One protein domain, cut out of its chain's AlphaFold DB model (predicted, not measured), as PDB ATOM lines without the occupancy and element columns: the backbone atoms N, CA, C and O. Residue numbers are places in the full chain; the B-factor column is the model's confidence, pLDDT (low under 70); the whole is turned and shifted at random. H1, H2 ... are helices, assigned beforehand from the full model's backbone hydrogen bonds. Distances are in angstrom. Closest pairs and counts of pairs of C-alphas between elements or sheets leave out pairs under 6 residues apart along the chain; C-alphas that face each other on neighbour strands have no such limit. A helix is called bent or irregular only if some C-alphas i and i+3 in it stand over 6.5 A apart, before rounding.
ATOM      1  N   ILE A 128      17.510 -22.855   9.119       93.88
ATOM      2  CA  ILE A 128      16.493 -22.730  10.166       93.88
ATOM      3  C   ILE A 128      15.177 -22.281   9.524       93.88
ATOM      4  O   ILE A 128      15.145 -21.285   8.788       93.88
ATOM      5  N   ASP A 129      14.099 -23.014   9.793       92.56
ATOM      6  CA  ASP A 129      12.761 -22.667   9.323       92.56
ATOM      7  C   ASP A 129      12.376 -21.255   9.789       92.56
ATOM      8  O   ASP A 129      12.660 -20.859  10.919       92.56
ATOM      9  N   GLY A 130      11.778 -20.453   8.907       90.25
ATOM     10  CA  GLY A 130      11.420 -19.058   9.185       90.25
ATOM     11  C   GLY A 130      12.597 -18.091   9.421       90.25
ATOM     12  O   GLY A 130      12.371 -16.953   9.838       90.25
ATOM     13  N   CYS A 131      13.850 -18.490   9.169       92.94
ATOM     14  CA  CYS A 131      14.993 -17.578   9.247       92.94
ATOM     15  C   CYS A 131      15.054 -16.637   8.025       92.94
ATOM     16  O   CYS A 131      15.165 -17.116   6.892       92.94
ATOM     17  N   PRO A 132      15.096 -15.301   8.211       92.94
ATOM     18  CA  PRO A 132      15.137 -14.348   7.097       92.94
ATOM     19  C   PRO A 132      16.446 -14.396   6.298       92.94
ATOM     20  O   PRO A 132      16.466 -14.030   5.125       92.94
ATOM     21  N   ILE A 133      17.539 -14.834   6.928       91.31
ATOM     22  CA  ILE A 133      18.869 -14.912   6.310       91.31
ATOM     23  C   ILE A 133      19.286 -16.345   5.967       91.31
ATOM     24  O   ILE A 133      20.414 -16.546   5.525       91.31
ATOM     25  N   ARG A 134      18.389 -17.326   6.166       91.44
ATOM     26  CA  ARG A 134      18.620 -18.756   5.901       91.44
ATOM     27  C   ARG A 134      19.936 -19.266   6.496       91.44
ATOM     28  O   ARG A 134      20.810 -19.766   5.795       91.44
ATOM     29  N   GLU A 135      20.092 -19.078   7.800       91.88
ATOM     30  CA  GLU A 135      21.296 -19.491   8.518       91.88
ATOM     31  C   GLU A 135      21.395 -21.013   8.701       91.88
ATOM     32  O   GLU A 135      20.384 -21.712   8.761       91.88
ATOM     33  N   GLU A 136      22.631 -21.498   8.840       92.69
ATOM     34  CA  GLU A 136      22.960 -22.901   9.119       92.69
ATOM     35  C   GLU A 136      22.329 -23.373  10.448       92.69
ATOM     36  O   GLU A 136      22.609 -22.755  11.483       92.69
ATOM     37  N   PRO A 137      21.539 -24.470  10.464       93.44
ATOM     38  CA  PRO A 137      20.844 -24.932  11.669       93.44
ATOM     39  C   PRO A 137      21.749 -25.211  12.871       93.44
ATOM     40  O   PRO A 137      21.363 -24.937  14.007       93.44
ATOM     41  N   LEU A 138      22.984 -25.676  12.651       92.75
ATOM     42  CA  LEU A 138      23.928 -25.933  13.746       92.75
ATOM     43  C   LEU A 138      24.371 -24.665  14.496       92.75
ATOM     44  O   LEU A 138      24.936 -24.763  15.587       92.75
ATOM     45  N   ASN A 139      24.069 -23.469  13.978       90.31
ATOM     46  CA  ASN A 139      24.272 -22.225  14.717       90.31
ATOM     47  C   ASN A 139      23.313 -22.069  15.909       90.31
ATOM     48  O   ASN A 139      23.581 -21.235  16.776       90.31
ATOM     49  N   ALA A 140      22.248 -22.872  15.999       90.06
ATOM     50  CA  ALA A 140      21.384 -22.912  17.177       90.06
ATOM     51  C   ALA A 140      22.123 -23.397  18.435       90.06
ATOM     52  O   ALA A 140      21.836 -22.928  19.534       90.06
ATOM     53  N   PHE A 141      23.140 -24.255  18.278       89.56
ATOM     54  CA  PHE A 141      23.949 -24.713  19.403       89.56
ATOM     55  C   PHE A 141      24.786 -23.576  20.011       89.56
ATOM     56  O   PHE A 141      25.358 -22.762  19.268       89.56
ATOM     57  N   PRO A 142      24.959 -23.545  21.348       87.69
ATOM     58  CA  PRO A 142      25.894 -22.637  22.003       87.69
ATOM     59  C   PRO A 142      27.315 -22.791  21.454       87.69
ATOM     60  O   PRO A 142      27.780 -23.903  21.209       87.69
ATOM     61  N   ARG A 143      28.055 -21.679  21.334       85.62
ATOM     62  CA  ARG A 143      29.425 -21.661  20.778       85.62
ATOM     63  C   ARG A 143      30.369 -22.673  21.439       85.62
ATOM     64  O   ARG A 143      31.194 -23.264  20.755       85.62
ATOM     65  N   ALA A 144      30.227 -22.886  22.750       85.88
ATOM     66  CA  ALA A 144      31.028 -23.856  23.496       85.88
ATOM     67  C   ALA A 144      30.829 -25.298  22.995       85.88
ATOM     68  O   ALA A 144      31.794 -26.050  22.925       85.88
ATOM     69  N   TYR A 145      29.604 -25.653  22.594       87.62
ATOM     70  CA  TYR A 145      29.256 -26.995  22.123       87.62
ATOM     71  C   TYR A 145      29.606 -27.215  20.645       87.62
ATOM     72  O   TYR A 145      29.820 -28.340  20.203       87.62
ATOM     73  N   ARG A 146      29.720 -26.137  19.858       88.75
ATOM     74  CA  ARG A 146      30.038 -26.243  18.426       88.75
ATOM     75  C   ARG A 146      31.415 -26.839  18.158       88.75
ATOM     76  O   ARG A 146      31.526 -27.620  17.226       88.75
ATOM     77  N   LYS A 147      32.418 -26.551  18.995       86.25
ATOM     78  CA  LYS A 147      33.750 -27.168  18.858       86.25
ATOM     79  C   LYS A 147      33.690 -28.690  18.982       86.25
ATOM     80  O   LYS A 147      34.290 -29.399  18.183       86.25
ATOM     81  N   GLU A 148      32.907 -29.186  19.941       89.31
ATOM     82  CA  GLU A 148      32.680 -30.624  20.105       89.31
ATOM     83  C   GLU A 148      31.984 -31.216  18.868       89.31
ATOM     84  O   GLU A 148      32.376 -32.277  18.386       89.31
ATOM     85  N   LEU A 149      30.988 -30.517  18.307       89.50
ATOM     86  CA  LEU A 149      30.309 -30.943  17.077       89.50
ATOM     87  C   LEU A 149      31.251 -30.977  15.866       89.50
ATOM     88  O   LEU A 149      31.198 -31.935  15.095       89.50
ATOM     89  N   GLU A 150      32.111 -29.971  15.704       89.75
ATOM     90  CA  GLU A 150      33.113 -29.911  14.634       89.75
ATOM     91  C   GLU A 150      34.068 -31.104  14.689       89.75
ATOM     92  O   GLU A 150      34.242 -31.799  13.687       89.75
ATOM     93  N   GLU A 151      34.619 -31.404  15.867       88.88
ATOM     94  CA  GLU A 151      35.527 -32.537  16.068       88.88
ATOM     95  C   GLU A 151      34.820 -33.882  15.858       88.88
ATOM     96  O   GLU A 151      35.311 -34.753  15.132       88.88
ATOM     97  N   LYS A 152      33.633 -34.045  16.452       89.75
ATOM     98  CA  LYS A 152      32.863 -35.293  16.418       89.75
ATOM     99  C   LYS A 152      32.344 -35.628  15.024       89.75
ATOM    100  O   LYS A 152      32.336 -36.796  14.635       89.75
ATOM    101  N   HIS A 153      31.891 -34.621  14.281       88.50
ATOM    102  CA  HIS A 153      31.259 -34.802  12.974       88.50
ATOM    103  C   HIS A 153      32.165 -34.427  11.798       88.50
ATOM    104  O   HIS A 153      31.762 -34.622  10.654       88.50
ATOM    105  N   LYS A 154      33.401 -33.974  12.056       88.00
ATOM    106  CA  LYS A 154      34.375 -33.543  11.036       88.00
ATOM    107  C   LYS A 154      33.797 -32.478  10.100       88.00
ATOM    108  O   LYS A 154      34.001 -32.519   8.887       88.00
ATOM    109  N   ILE A 155      33.053 -31.548  10.686       90.12
ATOM    110  CA  ILE A 155      32.426 -30.415  10.002       90.12
ATOM    111  C   ILE A 155      33.161 -29.122  10.344       90.12
ATOM    112  O   ILE A 155      33.930 -29.074  11.300       90.12
ATOM    113  N   VAL A 156      32.907 -28.076   9.559       85.75
ATOM    114  CA  VAL A 156      33.447 -26.734   9.806       85.75
ATOM    115  C   VAL A 156      32.292 -25.755   9.948       85.75
ATOM    116  O   VAL A 156      31.514 -25.555   9.012       85.75
ATOM    117  N   LEU A 157      32.208 -25.127  11.112       85.94
ATOM    118  CA  LEU A 157      31.261 -24.078  11.450       85.94
ATOM    119  C   LEU A 157      31.984 -22.732  11.534       85.94
ATOM    120  O   LEU A 157      33.204 -22.629  11.638       85.94
ATOM    121  N   SER A 158      31.219 -21.647  11.445       79.50
ATOM    122  CA  SER A 158      31.792 -20.319  11.647       79.50
ATOM    123  C   SER A 158      31.925 -20.032  13.142       79.50
ATOM    124  O   SER A 158      30.924 -19.983  13.858       79.50
ATOM    125  N   GLU A 159      33.149 -19.762  13.601       76.06
ATOM    126  CA  GLU A 159      33.444 -19.387  14.998       76.06
ATOM    127  C   GLU A 159      32.684 -18.130  15.465       76.06
ATOM    128  O   GLU A 159      32.442 -17.929  16.657       76.06
ATOM    129  N   TRP A 160      32.308 -17.271  14.515       73.62
ATOM    130  CA  TRP A 160      31.710 -15.954  14.749       73.62
ATOM    131  C   TRP A 160      30.197 -15.951  14.571       73.62
ATOM    132  O   TRP A 160      29.558 -14.945  14.876       73.62
ATOM    133  N   ALA A 161      29.626 -17.032  14.035       82.38
ATOM    134  CA  ALA A 161      28.202 -17.077  13.761       82.38
ATOM    135  C   ALA A 161      27.411 -17.039  15.068       82.38
ATOM    136  O   ALA A 161      27.653 -17.812  15.991       82.38
ATOM    137  N   ASP A 162      26.414 -16.171  15.125       86.00
ATOM    138  CA  ASP A 162      25.365 -16.235  16.128       86.00
ATOM    139  C   ASP A 162      24.028 -16.365  15.427       86.00
ATOM    140  O   ASP A 162      23.883 -15.929  14.282       86.00
ATOM    141  N   LEU A 163      23.044 -16.883  16.165       90.56
ATOM    142  CA  LEU A 163      21.662 -16.837  15.721       90.56
ATOM    143  C   LEU A 163      21.279 -15.411  15.338       90.56
ATOM    144  O   LEU A 163      21.536 -14.469  16.112       90.56
ATOM    145  N   CYS A 164      20.633 -15.269  14.176       92.19
ATOM    146  CA  CYS A 164      20.118 -13.977  13.753       92.19
ATOM    147  C   CYS A 164      19.096 -13.446  14.781       92.19
ATOM    148  O   CYS A 164      18.510 -14.229  15.537       92.19
ATOM    149  N   PRO A 165      18.850 -12.124  14.836       93.88
ATOM    150  CA  PRO A 165      17.965 -11.541  15.846       93.88
ATOM    151  C   PRO A 165      16.567 -12.176  15.888       93.88
ATOM    152  O   PRO A 165      16.017 -12.358  16.973       93.88
ATOM    153  N   VAL A 166      16.028 -12.565  14.726       94.44
ATOM    154  CA  VAL A 166      14.715 -13.217  14.605       94.44
ATOM    155  C   VAL A 166      14.741 -14.627  15.195       94.44
ATOM    156  O   VAL A 166      13.961 -14.917  16.097       94.44
ATOM    157  N   CYS A 167      15.669 -15.484  14.759       93.44
ATOM    158  CA  CYS A 167      15.800 -16.850  15.277       93.44
ATOM    159  C   CYS A 167      16.100 -16.864  16.777       93.44
ATOM    160  O   CYS A 167      15.526 -17.652  17.517       93.44
ATOM    161  N   ARG A 168      16.945 -15.943  17.253       93.00
ATOM    162  CA  ARG A 168      17.259 -15.800  18.680       93.00
ATOM    163  C   ARG A 168      16.038 -15.406  19.509       93.00
ATOM    164  O   ARG A 168      15.911 -15.856  20.643       93.00
ATOM    165  N   HIS A 169      15.179 -14.534  18.981       94.06
ATOM    166  CA  HIS A 169      13.931 -14.170  19.649       94.06
ATOM    167  C   HIS A 169      12.989 -15.373  19.719       94.06
ATOM    168  O   HIS A 169      12.562 -15.728  20.813       94.06
ATOM    169  N   ARG A 170      12.774 -16.054  18.586       94.00
ATOM    170  CA  ARG A 170      11.922 -17.249  18.497       94.00
ATOM    171  C   ARG A 170      12.385 -18.370  19.415       94.00
ATOM    172  O   ARG A 170      11.575 -18.916  20.151       94.00
ATOM    173  N   LEU A 171      13.689 -18.645  19.456       91.31
ATOM    174  CA  LEU A 171      14.265 -19.639  20.364       91.31
ATOM    175  C   LEU A 171      13.857 -19.373  21.823       91.31
ATOM    176  O   LEU A 171      13.530 -20.297  22.556       91.31
ATOM    177  N   LYS A 172      13.805 -18.101  22.239       92.19
ATOM    178  CA  LYS A 172      13.400 -17.722  23.599       92.19
ATOM    179  C   LYS A 172      11.893 -17.780  23.827       92.19
ATOM    180  O   LYS A 172      11.480 -18.186  24.904       92.19
ATOM    181  N   THR A 173      11.092 -17.306  22.874       94.25
ATOM    182  CA  THR A 173       9.647 -17.099  23.069       94.25
ATOM    183  C   THR A 173       8.791 -18.291  22.669       94.25
ATOM    184  O   THR A 173       7.753 -18.515  23.280       94.25
ATOM    185  N   GLU A 174       9.194 -19.027  21.636       92.25
ATOM    186  CA  GLU A 174       8.437 -20.144  21.057       92.25
ATOM    187  C   GLU A 174       8.977 -21.499  21.533       92.25
ATOM    188  O   GLU A 174       8.202 -22.435  21.705       92.25
ATOM    189  N   PHE A 175      10.288 -21.589  21.789       87.44
ATOM    190  CA  PHE A 175      10.980 -22.846  22.101       87.44
ATOM    191  C   PHE A 175      11.599 -22.883  23.508       87.44
ATOM    192  O   PHE A 175      12.325 -23.809  23.833       87.44
ATOM    193  N   ASN A 176      11.330 -21.893  24.371       88.44
ATOM    194  CA  ASN A 176      11.818 -21.845  25.763       88.44
ATOM    195  C   ASN A 176      13.345 -22.019  25.946       88.44
ATOM    196  O   ASN A 176      13.799 -22.357  27.035       88.44
ATOM    197  N   SER A 177      14.147 -21.699  24.925       82.94
ATOM    198  CA  SER A 177      15.604 -21.917  24.894       82.94
ATOM    199  C   SER A 177      16.048 -23.379  25.028       82.94
ATOM    200  O   SER A 177      17.153 -23.616  25.519       82.94
ATOM    201  N   ASP A 178      15.191 -24.312  24.605       74.25
ATOM    202  CA  ASP A 178      15.535 -25.712  24.317       74.25
ATOM    203  C   ASP A 178      16.466 -25.801  23.092       74.25
ATOM    204  O   ASP A 178      17.528 -26.458  23.190       74.25
TER     205      ASP A 178
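What this domain is: This is residues 128 to 178 of the 178 residues of a protein of Parcubacteria group bacterium GW2011_GWA2_47_8b (UniProt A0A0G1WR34). Two helices, H2 and H3, sit at opposite ends of a small domain, with the very short H1 between them and loops linking the parts. The link from H2 to H3, residues 154 to 164, runs most of the way along the longest axis, and residues 128 to 136 make a loop on the H3 side before reaching H1. The printed part has 51 residues with three named helices, H1, H2 and H3 in chain order, and no named strand; the class is all helix, though under half of the residues, 24 of 51, are in named elements. The whole is only just compact, close to loose, with a radius of gyration of the C-alphas of 11.3 A and spans of 31 by 21 by 17 A.

How they stand to each other: Start at H2, residues 143 to 153, the longest helix. Look next at H1, residues 137 to 140: it is close to H2 but not clearly touching, and their closest C-alphas, those of Leu 138 and Arg 146, are 7.7 A apart. H3, residues 165 to 173, is apart from H2. H3 is also apart from H1, but only just, with their closest C-alphas 8.4 A apart. In H3 every O i to N i+4 pair is within hydrogen-bond range, in H2 5 of 7 are, and H1 is too short for such a pair.

Where its parts are: Find C-alpha 143 at (29.425, -21.661, 20.778); from there H2 runs 15.4 A to C-alpha 153 at (31.259, -34.802, 12.974). It is neither bent nor irregular, but only just: C-alphas 144 and 147 are 6.3 A apart. H1 covers 5.9 A from Pro 137 to Ala 140. H3 runs 12.3 A from Pro 165 to C-alpha 173 at (9.647, -17.099, 23.069).

The domain as a whole: The two C-alphas farthest apart, those of Lys 154 and Thr 173, are 32.0 A apart. The printed part has no cut and ends at Asp 178, the chain's last residue. The link from H1 to H2 is tight, with 2 residues, and that from H2 to H3 is long, with 11. The mean pLDDT of the printed part is 89.0, and no printed residue is under 70.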